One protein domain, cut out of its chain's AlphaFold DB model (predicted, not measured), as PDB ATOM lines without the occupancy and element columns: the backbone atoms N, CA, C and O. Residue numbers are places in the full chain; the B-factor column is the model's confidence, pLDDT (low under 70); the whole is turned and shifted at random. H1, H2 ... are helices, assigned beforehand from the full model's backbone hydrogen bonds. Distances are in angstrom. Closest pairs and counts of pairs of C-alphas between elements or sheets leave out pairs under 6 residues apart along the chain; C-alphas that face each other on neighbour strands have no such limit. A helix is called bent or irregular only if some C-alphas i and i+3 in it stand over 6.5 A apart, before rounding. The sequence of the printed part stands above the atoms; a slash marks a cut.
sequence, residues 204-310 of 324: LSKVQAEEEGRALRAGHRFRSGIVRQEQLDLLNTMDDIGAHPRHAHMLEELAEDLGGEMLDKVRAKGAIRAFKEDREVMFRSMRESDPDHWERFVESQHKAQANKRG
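This is residues 204 to 310 of the 324 residues of an uncharacterized protein of Ophiocordyceps sinensis (strain Co18 / CGMCC 3.14243) (UniProt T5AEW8). What does the model look like? Four shorter helices, H3, H4, H5 and H6, make a packed cluster, and two long helices, H1 and H7, reach out on one side of it to opposite ends of the longest axis. H2 and its links lead from H1 round to H3. What is it made of? The 107 printed residues hold seven named helices, H1 to H7 in order, and no named strand: all helix, compact with a radius of gyration of the C-alphas of 14.1 A, yet elongated, spanning 50 by 31 by 21 A.

Where does the first helix run? H1, residues 204 to 223, begins at C-alpha 204 (18.378, 8.692, -6.885) and is 28.4 A long. What follows? H2 is residues 229 to 234, H3 245 to 258, 20.3 A, H4 260 to 269, H5 271 to 277 and H6 279 to 289. Where does the last end? H7, residues 291 to 310, 29.4 A, ends at C-alpha 310 (-15.667, 46.386, -8.059); it is irregular, with C-alphas 292 and 295 7.4 A apart.

What does the hub, H3, touch? It touches H1, H4, H5 and H6; its closest C-alphas to H1 are Asp 257 and Arg 214, 5.1 A. H3 and H4 form a helical hairpin at a shallow tilt of 31 degrees, closest at the C-alphas of Ala 255 and Leu 263, 4.9 A. How do H1 and H7 stand? They only just touch, with 3 pairs of C-alphas within 8 A, closest Phe 222 and Phe 297, 7.0 A. Are the backbones helical? Every O i to N i+4 pair is within hydrogen-bond range in H1 to H6, and 14 of 16 in H7.

How large is it? The C-alphas farthest apart, Leu 204 and Gly 310, are 50.8 A apart; the printed part has no cut and no long link. Where is confidence low? Residues 225 to 244 and 308 to 310 have pLDDT under 70.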
ATOM      1  N   LEU A 204      19.775   8.729  -7.318       73.69
ATOM      2  CA  LEU A 204      18.378   8.692  -6.885       73.69
ATOM      3  C   LEU A 204      18.114   9.728  -5.786       73.69
ATOM      4  O   LEU A 204      17.149  10.473  -5.881       73.69
ATOM      5  N   SER A 205      19.025   9.847  -4.813       74.50
ATOM      6  CA  SER A 205      18.918  10.848  -3.742       74.50
ATOM      7  C   SER A 205      18.987  12.277  -4.285       74.50
ATOM      8  O   SER A 205      18.251  13.146  -3.833       74.50
ATOM      9  N   LYS A 206      19.843  12.529  -5.286       80.00
ATOM     10  CA  LYS A 206      19.927  13.835  -5.951       80.00
ATOM     11  C   LYS A 206      18.647  14.165  -6.720       80.00
ATOM     12  O   LYS A 206      18.158  15.280  -6.601       80.00
ATOM     13  N   VAL A 207      18.109  13.204  -7.475       82.19
ATOM     14  CA  VAL A 207      16.845  13.377  -8.211       82.19
ATOM     15  C   VAL A 207      15.692  13.638  -7.242       82.19
ATOM     16  O   VAL A 207      14.917  14.558  -7.479       82.19
ATOM     17  N   GLN A 208      15.632  12.908  -6.126       79.81
ATOM     18  CA  GLN A 208      14.614  13.095  -5.093       79.81
ATOM     19  C   GLN A 208      14.728  14.463  -4.406       79.81
ATOM     20  O   GLN A 208      13.727  15.149  -4.253       79.81
ATOM     21  N   ALA A 209      15.936  14.906  -4.048       82.81
ATOM     22  CA  ALA A 209      16.143  16.230  -3.454       82.81
ATOM     23  C   ALA A 209      15.812  17.372  -4.435       82.81
ATOM     24  O   ALA A 209      15.320  18.427  -4.040       82.81
ATOM     25  N   GLU A 210      16.078  17.176  -5.728       83.38
ATOM     26  CA  GLU A 210      15.734  18.137  -6.778       83.38
ATOM     27  C   GLU A 210      14.222  18.184  -7.051       83.38
ATOM     28  O   GLU A 210      13.674  19.248  -7.341       83.38
ATOM     29  N   GLU A 211      13.540  17.044  -6.973       79.56
ATOM     30  CA  GLU A 211      12.081  16.940  -7.039       79.56
ATOM     31  C   GLU A 211      11.418  17.593  -5.818       79.56
ATOM     32  O   GLU A 211      10.566  18.465  -5.980       79.56
ATOM     33  N   GLU A 212      11.878  17.268  -4.608       81.00
ATOM     34  CA  GLU A 212      11.396  17.873  -3.361       81.00
ATOM     35  C   GLU A 212      11.622  19.389  -3.365       81.00
ATOM     36  O   GLU A 212      10.723  20.169  -3.051       81.00
ATOM     37  N   GLY A 213      12.797  19.834  -3.817       83.44
ATOM     38  CA  GLY A 213      13.105  21.252  -3.956       83.44
ATOM     39  C   GLY A 213      12.193  21.975  -4.952       83.44
ATOM     40  O   GLY A 213      11.863  23.137  -4.723       83.44
ATOM     41  N   ARG A 214      11.778  21.317  -6.041       83.38
ATOM     42  CA  ARG A 214      10.809  21.871  -7.006       83.38
ATOM     43  C   ARG A 214       9.425  22.006  -6.389       83.38
ATOM     44  O   ARG A 214       8.873  23.103  -6.408       83.38
ATOM     45  N   ALA A 215       8.921  20.943  -5.763       81.56
ATOM     46  CA  ALA A 215       7.626  20.957  -5.090       81.56
ATOM     47  C   ALA A 215       7.557  22.051  -4.007       81.56
ATOM     48  O   ALA A 215       6.596  22.816  -3.950       81.56
ATOM     49  N   LEU A 216       8.620  22.201  -3.208       85.06
ATOM     50  CA  LEU A 216       8.712  23.249  -2.190       85.06
ATOM     51  C   LEU A 216       8.723  24.659  -2.792       85.06
ATOM     52  O   LEU A 216       8.068  25.554  -2.251       85.06
ATOM     53  N   ARG A 217       9.443  24.881  -3.901       85.31
ATOM     54  CA  ARG A 217       9.435  26.178  -4.594       85.31
ATOM     55  C   ARG A 217       8.064  26.491  -5.174       85.31
ATOM     56  O   ARG A 217       7.563  27.583  -4.913       85.31
ATOM     57  N   ALA A 218       7.445  25.539  -5.872       82.81
ATOM     58  CA  ALA A 218       6.094  25.683  -6.403       82.81
ATOM     59  C   ALA A 218       5.114  26.059  -5.277       82.81
ATOM     60  O   ALA A 218       4.542  27.152  -5.302       82.81
ATOM     61  N   GLY A 219       5.039  25.244  -4.217       81.44
ATOM     62  CA  GLY A 219       4.215  25.497  -3.028       81.44
ATOM     63  C   GLY A 219       4.450  26.879  -2.411       81.44
ATOM     64  O   GLY A 219       3.517  27.641  -2.144       81.44
ATOM     65  N   HIS A 220       5.716  27.267  -2.246       82.56
ATOM     66  CA  HIS A 220       6.075  28.577  -1.710       82.56
ATOM     67  C   HIS A 220       5.613  29.738  -2.606       82.56
ATOM     68  O   HIS A 220       5.125  30.748  -2.088       82.56
ATOM     69  N   ARG A 221       5.735  29.621  -3.937       76.69
ATOM     70  CA  ARG A 221       5.276  30.645  -4.894       76.69
ATOM     71  C   ARG A 221       3.759  30.848  -4.815       76.69
ATOM     72  O   ARG A 221       3.321  31.996  -4.922       76.69
ATOM     73  N   PHE A 222       2.983  29.786  -4.569       73.25
ATOM     74  CA  PHE A 222       1.525  29.872  -4.388       73.25
ATOM     75  C   PHE A 222       1.149  30.542  -3.074       73.25
ATOM     76  O   PHE A 222       0.371  31.494  -3.066       73.25
ATOM     77  N   ARG A 223       1.748  30.091  -1.967       76.44
ATOM     78  CA  ARG A 223       1.462  30.621  -0.626       76.44
ATOM     79  C   ARG A 223       1.878  32.083  -0.479       76.44
ATOM     80  O   ARG A 223       1.205  32.846   0.204       76.44
ATOM     81  N   SER A 224       2.959  32.478  -1.149       70.62
ATOM     82  CA  SER A 224       3.479  33.849  -1.107       70.62
ATOM     83  C   SER A 224       2.803  34.789  -2.111       70.62
ATOM     84  O   SER A 224       3.166  35.960  -2.175       70.62
ATOM     85  N   GLY A 225       1.878  34.297  -2.948       62.50
ATOM     86  CA  GLY A 225       1.253  35.099  -4.005       62.50
ATOM     87  C   GLY A 225       2.248  35.638  -5.044       62.50
ATOM     88  O   GLY A 225       1.944  36.600  -5.747       62.50
ATOM     89  N   ILE A 226       3.446  35.041  -5.136       57.00
ATOM     90  CA  ILE A 226       4.498  35.476  -6.070       57.00
ATOM     91  C   ILE A 226       4.106  35.150  -7.509       57.00
ATOM     92  O   ILE A 226       4.515  35.874  -8.420       57.00
ATOM     93  N   VAL A 227       3.254  34.135  -7.704       61.62
ATOM     94  CA  VAL A 227       2.419  34.055  -8.907       61.62
ATOM     95  C   VAL A 227       1.436  35.221  -8.837       61.62
ATOM     96  O   VAL A 227       0.302  35.080  -8.375       61.62
ATOM     97  N   ARG A 228       1.927  36.418  -9.170       57.38
ATOM     98  CA  ARG A 228       1.191  37.664  -8.987       57.38
ATOM     99  C   ARG A 228      -0.134  37.536  -9.719       57.38
ATOM    100  O   ARG A 228      -0.196  37.006 -10.827       57.38
ATOM    101  N   GLN A 229      -1.185  38.099  -9.134       55.16
ATOM    102  CA  GLN A 229      -2.463  38.268  -9.819       55.16
ATOM    103  C   GLN A 229      -2.268  38.952 -11.182       55.16
ATOM    104  O   GLN A 229      -2.994  38.659 -12.118       55.16
ATOM    105  N   GLU A 230      -1.247  39.803 -11.316       55.25
ATOM    106  CA  GLU A 230      -0.778  40.364 -12.586       55.25
ATOM    107  C   GLU A 230      -0.385  39.292 -13.606       55.25
ATOM    108  O   GLU A 230      -0.774  39.425 -14.749       55.25
ATOM    109  N   GLN A 231       0.325  38.221 -13.241       57.31
ATOM    110  CA  GLN A 231       0.743  37.160 -14.170       57.31
ATOM    111  C   GLN A 231      -0.445  36.330 -14.671       57.31
ATOM    112  O   GLN A 231      -0.510  36.007 -15.852       57.31
ATOM    113  N   LEU A 232      -1.417  36.033 -13.806       61.03
ATOM    114  CA  LEU A 232      -2.669  35.369 -14.199       61.03
ATOM    115  C   LEU A 232      -3.610  36.295 -14.979       61.03
ATOM    116  O   LEU A 232      -4.329  35.839 -15.864       61.03
ATOM    117  N   ASP A 233      -3.594  37.591 -14.676       58.50
ATOM    118  CA  ASP A 233      -4.374  38.594 -15.396       58.50
ATOM    119  C   ASP A 233      -3.737  38.963 -16.741       58.50
ATOM    120  O   ASP A 233      -4.452  39.150 -17.717       58.50
ATOM    121  N   LEU A 234      -2.405  38.924 -16.841       54.28
ATOM    122  CA  LEU A 234      -1.628  38.952 -18.084       54.28
ATOM    123  C   LEU A 234      -1.979  37.731 -18.939       54.28
ATOM    124  O   LEU A 234      -2.257  37.884 -20.121       54.28
ATOM    125  N   LEU A 235      -2.089  36.539 -18.334       56.66
ATOM    126  CA  LEU A 235      -2.669  35.347 -18.972       56.66
ATOM    127  C   LEU A 235      -4.167  35.501 -19.313       56.66
ATOM    128  O   LEU A 235      -4.713  34.650 -20.002       56.66
ATOM    129  N   ASN A 236      -4.871  36.541 -18.876       56.81
ATOM    130  CA  ASN A 236      -6.229  36.846 -19.348       56.81
ATOM    131  C   ASN A 236      -6.235  37.962 -20.409       56.81
ATOM    132  O   ASN A 236      -7.075  37.937 -21.304       56.81
ATOM    133  N   THR A 237      -5.264  38.880 -20.385       54.25
ATOM    134  CA  THR A 237      -5.027  39.943 -21.387       54.25
ATOM    135  C   THR A 237      -4.074  39.458 -22.490       54.25
ATOM    136  O   THR A 237      -3.033  40.040 -22.791       54.25
ATOM    137  N   MET A 238      -4.433  38.321 -23.092       50.59
ATOM    138  CA  MET A 238      -3.533  37.433 -23.836       50.59
ATOM    139  C   MET A 238      -2.941  37.935 -25.160       50.59
ATOM    140  O   MET A 238      -2.055  37.247 -25.673       50.59
ATOM    141  N   ASP A 239      -3.336  39.075 -25.721       54.69
ATOM    142  CA  ASP A 239      -2.753  39.528 -26.997       54.69
ATOM    143  C   ASP A 239      -1.393  40.231 -26.850       54.69
ATOM    144  O   ASP A 239      -0.595  40.194 -27.783       54.69
ATOM    145  N   ASP A 240      -1.041  40.730 -25.657       53.44
ATOM    146  CA  ASP A 240       0.194  41.512 -25.442       53.44
ATOM    147  C   ASP A 240       1.352  40.725 -24.790       53.44
ATOM    148  O   ASP A 240       2.472  41.218 -24.637       53.44
ATOM    149  N   ILE A 241       1.134  39.458 -24.415       56.97
ATOM    150  CA  ILE A 241       2.148  38.640 -23.712       56.97
ATOM    151  C   ILE A 241       3.369  38.352 -24.604       56.97
ATOM    152  O   ILE A 241       4.484  38.202 -24.106       56.97
ATOM    153  N   GLY A 242       3.180  38.311 -25.927       54.28
ATOM    154  CA  GLY A 242       4.271  38.144 -26.892       54.28
ATOM    155  C   GLY A 242       5.176  39.370 -27.037       54.28
ATOM    156  O   GLY A 242       6.251  39.252 -27.619       54.28
ATOM    157  N   ALA A 243       4.775  40.532 -26.508       59.62
ATOM    158  CA  ALA A 243       5.508  41.780 -26.689       59.62
ATOM    159  C   ALA A 243       6.767  41.882 -25.808       59.62
ATOM    160  O   ALA A 243       7.674  42.648 -26.129       59.62
ATOM    161  N   HIS A 244       6.854  41.110 -24.714       62.66
ATOM    162  CA  HIS A 244       7.940  41.240 -23.741       62.66
ATOM    163  C   HIS A 244       8.661  39.908 -23.466       62.66
ATOM    164  O   HIS A 244       8.080  39.012 -22.848       62.66
ATOM    165  N   PRO A 245       9.963  39.782 -23.799       71.56
ATOM    166  CA  PRO A 245      10.730  38.548 -23.583       71.56
ATOM    167  C   PRO A 245      10.846  38.149 -22.102       71.56
ATOM    168  O   PRO A 245      11.009  36.973 -21.787       71.56
ATOM    169  N   ARG A 246      10.681  39.101 -21.170       74.56
ATOM    170  CA  ARG A 246      10.648  38.816 -19.725       74.56
ATOM    171  C   ARG A 246       9.451  37.955 -19.315       74.56
ATOM    172  O   ARG A 246       9.564  37.181 -18.373       74.56
ATOM    173  N   HIS A 247       8.314  38.078 -20.002       75.44
ATOM    174  CA  HIS A 247       7.118  37.294 -19.684       75.44
ATOM    175  C   HIS A 247       7.289  35.829 -20.080       75.44
ATOM    176  O   HIS A 247       6.891  34.952 -19.322       75.44
ATOM    177  N   ALA A 248       7.936  35.567 -21.219       78.25
ATOM    178  CA  ALA A 248       8.274  34.209 -21.635       78.25
ATOM    179  C   ALA A 248       9.162  33.518 -20.593       78.25
ATOM    180  O   ALA A 248       8.819  32.435 -20.135       78.25
ATOM    181  N   HIS A 249      10.224  34.197 -20.149       83.50
ATOM    182  CA  HIS A 249      11.157  33.641 -19.171       83.50
ATOM    183  C   HIS A 249      10.498  33.337 -17.814       83.50
ATOM    184  O   HIS A 249      10.726  32.279 -17.241       83.50
ATOM    185  N   MET A 250       9.615  34.215 -17.323       81.62
ATOM    186  CA  MET A 250       8.871  33.941 -16.084       81.62
ATOM    187  C   MET A 250       7.924  32.740 -16.211       81.62
ATOM    188  O   MET A 250       7.741  31.997 -15.251       81.62
ATOM    189  N   LEU A 251       7.291  32.554 -17.375       84.06
ATOM    190  CA  LEU A 251       6.430  31.394 -17.619       84.06
ATOM    191  C   LEU A 251       7.247  30.100 -17.741       84.06
ATOM    192  O   LEU A 251       6.770  29.045 -17.332       84.06
ATOM    193  N   GLU A 252       8.467  30.174 -18.272       87.12
ATOM    194  CA  GLU A 252       9.414  29.052 -18.276       87.12
ATOM    195  C   GLU A 252       9.808  28.663 -16.851       87.12
ATOM    196  O   GLU A 252       9.644  27.502 -16.489       87.12
ATOM    197  N   GLU A 253      10.205  29.628 -16.016       86.88
ATOM    198  CA  GLU A 253      10.540  29.387 -14.603       86.88
ATOM    199  C   GLU A 253       9.357  28.754 -13.848       86.88
ATOM    200  O   GLU A 253       9.514  27.759 -13.142       86.88
ATOM    201  N   LEU A 254       8.140  29.267 -14.061       84.81
ATOM    202  CA  LEU A 254       6.937  28.710 -13.442       84.81
ATOM    203  C   LEU A 254       6.664  27.269 -13.895       84.81
ATOM    204  O   LEU A 254       6.230  26.442 -13.095       84.81
ATOM    205  N   ALA A 255       6.898  26.949 -15.167       87.25
ATOM    206  CA  ALA A 255       6.744  25.585 -15.657       87.25
ATOM    207  C   ALA A 255       7.831  24.645 -15.130       87.25
ATOM    208  O   ALA A 255       7.550  23.470 -14.909       87.25
ATOM    209  N   GLU A 256       9.048  25.135 -14.905       89.00
ATOM    210  CA  GLU A 256      10.124  24.360 -14.279       89.00
ATOM    211  C   GLU A 256       9.828  24.034 -12.813       89.00
ATOM    212  O   GLU A 256      10.094  22.911 -12.374       89.00
ATOM    213  N   ASP A 257       9.235  24.982 -12.082       86.75
ATOM    214  CA  ASP A 257       8.788  24.780 -10.704       86.75
ATOM    215  C   ASP A 257       7.587  23.819 -10.630       86.75
ATOM    216  O   ASP A 257       7.588  22.913  -9.799       86.75
ATOM    217  N   LEU A 258       6.592  23.968 -11.518       85.38
ATOM    218  CA  LEU A 258       5.441  23.055 -11.607       85.38
ATOM    219  C   LEU A 258       5.840  21.644 -12.065       85.38
ATOM    220  O   LEU A 258       5.250  20.657 -11.630       85.38
ATOM    221  N   GLY A 259       6.828  21.542 -12.953       84.25
ATOM    222  CA  GLY A 259       7.286  20.277 -13.509       84.25
ATOM    223  C   GLY A 259       6.212  19.517 -14.301       84.25
ATOM    224  O   GLY A 259       5.223  20.076 -14.784       84.25
ATOM    225  N   GLY A 260       6.448  18.214 -14.470       86.88
ATOM    226  CA  GLY A 260       5.485  17.270 -15.043       86.88
ATOM    227  C   GLY A 260       4.967  17.630 -16.442       86.88
ATOM    228  O   GLY A 260       5.695  18.150 -17.288       86.88
ATOM    229  N   GLU A 261       3.677  17.351 -16.669       88.62
ATOM    230  CA  GLU A 261       3.000  17.527 -17.966       88.62
ATOM    231  C   GLU A 261       3.082  18.980 -18.474       88.62
ATOM    232  O   GLU A 261       3.185  19.221 -19.679       88.62
ATOM    233  N   MET A 262       3.063  19.960 -17.563       87.69
ATOM    234  CA  MET A 262       3.136  21.373 -17.928       87.69
ATOM    235  C   MET A 262       4.512  21.738 -18.493       87.69
ATOM    236  O   MET A 262       4.599  22.391 -19.535       87.69
ATOM    237  N   LEU A 263       5.588  21.272 -17.856       89.50
ATOM    238  CA  LEU A 263       6.956  21.497 -18.323       89.50
ATOM    239  C   LEU A 263       7.202  20.869 -19.700       89.50
ATOM    240  O   LEU A 263       7.815  21.491 -20.570       89.50
ATOM    241  N   ASP A 264       6.681  19.667 -19.931       92.12
ATOM    242  CA  ASP A 264       6.819  18.989 -21.221       92.12
ATOM    243  C   ASP A 264       6.087  19.742 -22.340       92.12
ATOM    244  O   ASP A 264       6.611  19.898 -23.447       92.12
ATOM    245  N   LYS A 265       4.916  20.313 -22.037       89.75
ATOM    246  CA  LYS A 265       4.181  21.183 -22.964       89.75
ATOM    247  C   LYS A 265       4.924  22.484 -23.245       89.75
ATOM    248  O   LYS A 265       4.984  22.899 -24.402       89.75
ATOM    249  N   VAL A 266       5.539  23.098 -22.233       91.25
ATOM    250  CA  VAL A 266       6.399  24.277 -22.425       91.25
ATOM    251  C   VAL A 266       7.586  23.958 -23.333       91.25
ATOM    252  O   VAL A 266       7.850  24.720 -24.259       91.25
ATOM    253  N   ARG A 267       8.248  22.810 -23.156       90.75
ATOM    254  CA  ARG A 267       9.365  22.388 -24.021       90.75
ATOM    255  C   ARG A 267       8.938  22.106 -25.461       90.75
ATOM    256  O   ARG A 267       9.689  22.404 -26.384       90.75
ATOM    257  N   ALA A 268       7.750  21.540 -25.667       91.44
ATOM    258  CA  ALA A 268       7.285  21.144 -26.996       91.44
ATOM    259  C   ALA A 268       6.850  22.329 -27.871       91.44
ATOM    260  O   ALA A 268       7.074  22.324 -29.081       91.44
ATOM    261  N   LYS A 269       6.191  23.332 -27.282       90.12
ATOM    262  CA  LYS A 269       5.546  24.421 -28.038       90.12
ATOM    263  C   LYS A 269       5.851  25.835 -27.537       90.12
ATOM    264  O   LYS A 269       5.321  26.798 -28.091       90.12
ATOM    265  N   GLY A 270       6.711  25.962 -26.532       86.44
ATOM    266  CA  GLY A 270       7.089  27.222 -25.901       86.44
ATOM    267  C   GLY A 270       6.132  27.639 -24.785       86.44
ATOM    268  O   GLY A 270       4.937  27.324 -24.809       86.44
ATOM    269  N   ALA A 271       6.652  28.393 -23.813       85.06
ATOM    270  CA  ALA A 271       5.920  28.758 -22.602       85.06
ATOM    271  C   ALA A 271       4.627  29.527 -22.893       85.06
ATOM    272  O   ALA A 271       3.553  29.145 -22.440       85.06
ATOM    273  N   ILE A 272       4.691  30.552 -23.742       81.69
ATOM    274  CA  ILE A 272       3.521  31.383 -24.056       81.69
ATOM    275  C   ILE A 272       2.388  30.541 -24.663       81.69
ATOM    276  O   ILE A 272       1.234  30.685 -24.269       81.69
ATOM    277  N   ARG A 273       2.695  29.641 -25.605       83.69
ATOM    278  CA  ARG A 273       1.673  28.816 -26.266       83.69
ATOM    279  C   ARG A 273       1.139  27.720 -25.340       83.69
ATOM    280  O   ARG A 273      -0.057  27.434 -25.359       83.69
ATOM    281  N   ALA A 274       1.992  27.135 -24.502       87.06
ATOM    282  CA  ALA A 274       1.580  26.146 -23.509       87.06
ATOM    283  C   ALA A 274       0.623  26.737 -22.469       87.06
ATOM    284  O   ALA A 274      -0.474  26.218 -22.303       87.06
ATOM    285  N   PHE A 275       0.960  27.873 -21.855       83.06
ATOM    286  CA  PHE A 275       0.063  28.531 -20.900       83.06
ATOM    287  C   PHE A 275      -1.205  29.104 -21.557       83.06
ATOM    288  O   PHE A 275      -2.204  29.300 -20.869       83.06
ATOM    289  N   LYS A 276      -1.195  29.352 -22.877       81.62
ATOM    290  CA  LYS A 276      -2.382  29.761 -23.642       81.62
ATOM    291  C   LYS A 276      -3.372  28.631 -23.886       81.62
ATOM    292  O   LYS A 276      -4.553  28.771 -23.589       81.62
ATOM    293  N   GLU A 277      -2.886  27.531 -24.436       85.19
ATOM    294  CA  GLU A 277      -3.733  26.441 -24.923       85.19
ATOM    295  C   GLU A 277      -4.004  25.376 -23.848       85.19
ATOM    296  O   GLU A 277      -5.051  24.741 -23.875       85.19
ATOM    297  N   ASP A 278      -3.094  25.187 -22.886       86.44
ATOM    298  CA  ASP A 278      -3.155  24.121 -21.874       86.44
ATOM    299  C   ASP A 278      -3.368  24.661 -20.451       86.44
ATOM    300  O   ASP A 278      -2.766  24.193 -19.482       86.44
ATOM    301  N   ARG A 279      -4.259  25.647 -20.294       81.50
ATOM    302  CA  ARG A 279      -4.573  26.245 -18.980       81.50
ATOM    303  C   ARG A 279      -5.044  25.216 -17.955       81.50
ATOM    304  O   ARG A 279      -4.637  25.270 -16.799       81.50
ATOM    305  N   GLU A 280      -5.838  24.240 -18.385       84.12
ATOM    306  CA  GLU A 280      -6.319  23.159 -17.518       84.12
ATOM    307  C   GLU A 280      -5.182  22.288 -16.979       84.12
ATOM    308  O   GLU A 280      -5.266  21.734 -15.885       84.12
ATOM    309  N   VAL A 281      -4.096  22.150 -17.739       86.12
ATOM    310  CA  VAL A 281      -2.932  21.370 -17.307       86.12
ATOM    311  C   VAL A 281      -2.133  22.161 -16.292       86.12
ATOM    312  O   VAL A 281      -1.780  21.606 -15.262       86.12
ATOM    313  N   MET A 282      -1.966  23.465 -16.514       83.06
ATOM    314  CA  MET A 282      -1.378  24.359 -15.519       83.06
ATOM    315  C   MET A 282      -2.145  24.308 -14.191       83.06
ATOM    316  O   MET A 282      -1.525  24.093 -13.154       83.06
ATOM    317  N   PHE A 283      -3.476  24.426 -14.203       82.75
ATOM    318  CA  PHE A 283      -4.270  24.375 -12.970       82.75
ATOM    319  C   PHE A 283      -4.236  23.004 -12.290       82.75
ATOM    320  O   PHE A 283      -4.168  22.937 -11.063       82.75
ATOM    321  N   ARG A 284      -4.244  21.907 -13.060       87.94
ATOM    322  CA  ARG A 284      -4.070  20.558 -12.499       87.94
ATOM    323  C   ARG A 284      -2.701  20.398 -11.842       87.94
ATOM    324  O   ARG A 284      -2.656  19.984 -10.689       87.94
ATOM    325  N   SER A 285      -1.621  20.789 -12.522       85.75
ATOM    326  CA  SER A 285      -0.263  20.753 -11.963       85.75
ATOM    327  C   SER A 285      -0.141  21.635 -10.719       85.75
ATOM    328  O   SER A 285       0.463  21.230  -9.732       85.75
ATOM    329  N   MET A 286      -0.781  22.807 -10.721       82.06
ATOM    330  CA  MET A 286      -0.793  23.716  -9.575       82.06
ATOM    331  C   MET A 286      -1.511  23.101  -8.365       82.06
ATOM    332  O   MET A 286      -1.006  23.157  -7.245       82.06
ATOM    333  N   ARG A 287      -2.650  22.438  -8.586       85.62
ATOM    334  CA  ARG A 287      -3.376  21.714  -7.535       85.62
ATOM    335  C   ARG A 287      -2.586  20.528  -6.982       85.62
ATOM    336  O   ARG A 287      -2.650  20.271  -5.787       85.62
ATOM    337  N   GLU A 288      -1.884  19.794  -7.841       85.88
ATOM    338  CA  GLU A 288      -1.092  18.626  -7.441       85.88
ATOM    339  C   GLU A 288       0.134  19.018  -6.608       85.88
ATOM    340  O   GLU A 288       0.501  18.301  -5.683       85.88
ATOM    341  N   SER A 289       0.722  20.185  -6.883       82.88
ATOM    342  CA  SER A 289       1.906  20.666  -6.164       82.88
ATOM    343  C   SER A 289       1.655  21.141  -4.723       82.88
ATOM    344  O   SER A 289       2.552  21.014  -3.893       82.88
ATOM    345  N   ASP A 290       0.469  21.672  -4.400       83.19
ATOM    346  CA  ASP A 290       0.088  22.052  -3.026       83.19
ATOM    347  C   ASP A 290      -1.430  21.869  -2.813       83.19
ATOM    348  O   ASP A 290      -2.202  22.836  -2.871       83.19
ATOM    349  N   PRO A 291      -1.895  20.622  -2.602       84.94
ATOM    350  CA  PRO A 291      -3.320  20.331  -2.465       84.94
ATOM    351  C   PRO A 291      -3.925  20.946  -1.196       84.94
ATOM    352  O   PRO A 291      -5.088  21.347  -1.212       84.94
ATOM    353  N   ASP A 292      -3.135  21.071  -0.126       86.81
ATOM    354  CA  ASP A 292      -3.588  21.555   1.183       86.81
ATOM    355  C   ASP A 292      -3.900  23.060   1.179       86.81
ATOM    356  O   ASP A 292      -4.766  23.534   1.925       86.81
ATOM    357  N   HIS A 293      -3.208  23.837   0.339       82.56
ATOM    358  CA  HIS A 293      -3.403  25.286   0.234       82.56
ATOM    359  C   HIS A 293      -4.148  25.717  -1.033       82.56
ATOM    360  O   HIS A 293      -4.495  26.895  -1.155       82.56
ATOM    361  N   TRP A 294      -4.456  24.781  -1.937       84.94
ATOM    362  CA  TRP A 294      -5.139  25.052  -3.202       84.94
ATOM    363  C   TRP A 294      -6.459  25.818  -3.030       84.94
ATOM    364  O   TRP A 294      -6.692  26.815  -3.709       84.94
ATOM    365  N   GLU A 295      -7.313  25.401  -2.092       86.56
ATOM    366  CA  GLU A 295      -8.622  26.039  -1.883       86.56
ATOM    367  C   GLU A 295      -8.492  27.500  -1.436       86.56
ATOM    368  O   GLU A 295      -9.163  28.381  -1.977       86.56
ATOM    369  N   ARG A 296      -7.562  27.777  -0.511       84.00
ATOM    370  CA  ARG A 296      -7.270  29.145  -0.048       84.00
ATOM    371  C   ARG A 296      -6.713  30.005  -1.174       84.00
ATOM    372  O   ARG A 296      -7.056  31.180  -1.278       84.00
ATOM    373  N   PHE A 297      -5.870  29.424  -2.026       82.62
ATOM    374  CA  PHE A 297      -5.357  30.108  -3.205       82.62
ATOM    375  C   PHE A 297      -6.497  30.483  -4.163       82.62
ATOM    376  O   PHE A 297      -6.622  31.656  -4.513       82.62
ATOM    377  N   VAL A 298      -7.375  29.544  -4.523       82.88
ATOM    378  CA  VAL A 298      -8.525  29.812  -5.406       82.88
ATOM    379  C   VAL A 298      -9.447  30.880  -4.812       82.88
ATOM    380  O   VAL A 298      -9.840  31.813  -5.514       82.88
ATOM    381  N   GLU A 299      -9.741  30.805  -3.512       83.94
ATOM    382  CA  GLU A 299     -10.529  31.819  -2.808       83.94
ATOM    383  C   GLU A 299      -9.852  33.198  -2.858       83.94
ATOM    384  O   GLU A 299     -10.510  34.206  -3.135       83.94
ATOM    385  N   SER A 300      -8.530  33.257  -2.647       81.12
ATOM    386  CA  SER A 300      -7.762  34.504  -2.726       81.12
ATOM    387  C   SER A 300      -7.810  35.112  -4.132       81.12
ATOM    388  O   SER A 300      -8.033  36.315  -4.267       81.12
ATOM    389  N   GLN A 301      -7.712  34.286  -5.181       82.12
ATOM    390  CA  GLN A 301      -7.823  34.728  -6.570       82.12
ATOM    391  C   GLN A 301      -9.234  35.232  -6.888       82.12
ATOM    392  O   GLN A 301      -9.378  36.285  -7.508       82.12
ATOM    393  N   HIS A 302     -10.277  34.538  -6.422       77.94
ATOM    394  CA  HIS A 302     -11.665  34.968  -6.602       77.94
ATOM    395  C   HIS A 302     -11.932  36.323  -5.927       77.94
ATOM    396  O   HIS A 302     -12.478  37.231  -6.555       77.94
ATOM    397  N   LYS A 303     -11.476  36.506  -4.678       81.38
ATOM    398  CA  LYS A 303     -11.560  37.795  -3.967       81.38
ATOM    399  C   LYS A 303     -10.811  38.897  -4.711       81.38
ATOM    400  O   LYS A 303     -11.335  39.991  -4.900       81.38
ATOM    401  N   ALA A 304      -9.610  38.600  -5.192       77.56
ATOM    402  CA  ALA A 304      -8.800  39.570  -5.905       77.56
ATOM    403  C   ALA A 304      -9.421  39.969  -7.263       77.56
ATOM    404  O   ALA A 304      -9.324  41.128  -7.669       77.56
ATOM    405  N   GLN A 305     -10.091  39.049  -7.968       72.69
ATOM    406  CA  GLN A 305     -10.851  39.358  -9.188       72.69
ATOM    407  C   GLN A 305     -12.115  40.176  -8.901       72.69
ATOM    408  O   GLN A 305     -12.429  41.098  -9.656       72.69
ATOM    409  N   ALA A 306     -12.818  39.882  -7.805       74.56
ATOM    410  CA  ALA A 306     -13.962  40.677  -7.363       74.56
ATOM    411  C   ALA A 306     -13.549  42.129  -7.063       74.56
ATOM    412  O   ALA A 306     -14.238  43.053  -7.489       74.56
ATOM    413  N   ASN A 307     -12.378  42.339  -6.449       75.75
ATOM    414  CA  ASN A 307     -11.826  43.677  -6.214       75.75
ATOM    415  C   ASN A 307     -11.544  44.438  -7.522       75.75
ATOM    416  O   ASN A 307     -11.805  45.635  -7.596       75.75
ATOM    417  N   LYS A 308     -11.070  43.755  -8.577       66.00
ATOM    418  CA  LYS A 308     -10.857  44.374  -9.899       66.00
ATOM    419  C   LYS A 308     -12.165  44.805 -10.558       66.00
ATOM    420  O   LYS A 308     -12.251  45.913 -11.068       66.00
ATOM    421  N   ARG A 309     -13.198  43.957 -10.508       64.50
ATOM    422  CA  ARG A 309     -14.522  44.278 -11.074       64.50
ATOM    423  C   ARG A 309     -15.285  45.326 -10.257       64.50
ATOM    424  O   ARG A 309     -16.059  46.083 -10.827       64.50
ATOM    425  N   GLY A 310     -15.063  45.386  -8.945       57.19
ATOM    426  CA  GLY A 310     -15.667  46.386  -8.059       57.19
ATOM    427  C   GLY A 310     -15.050  47.784  -8.174       57.19
ATOM    428  O   GLY A 310     -15.707  48.755  -7.817       57.19
TER     429      GLY A 310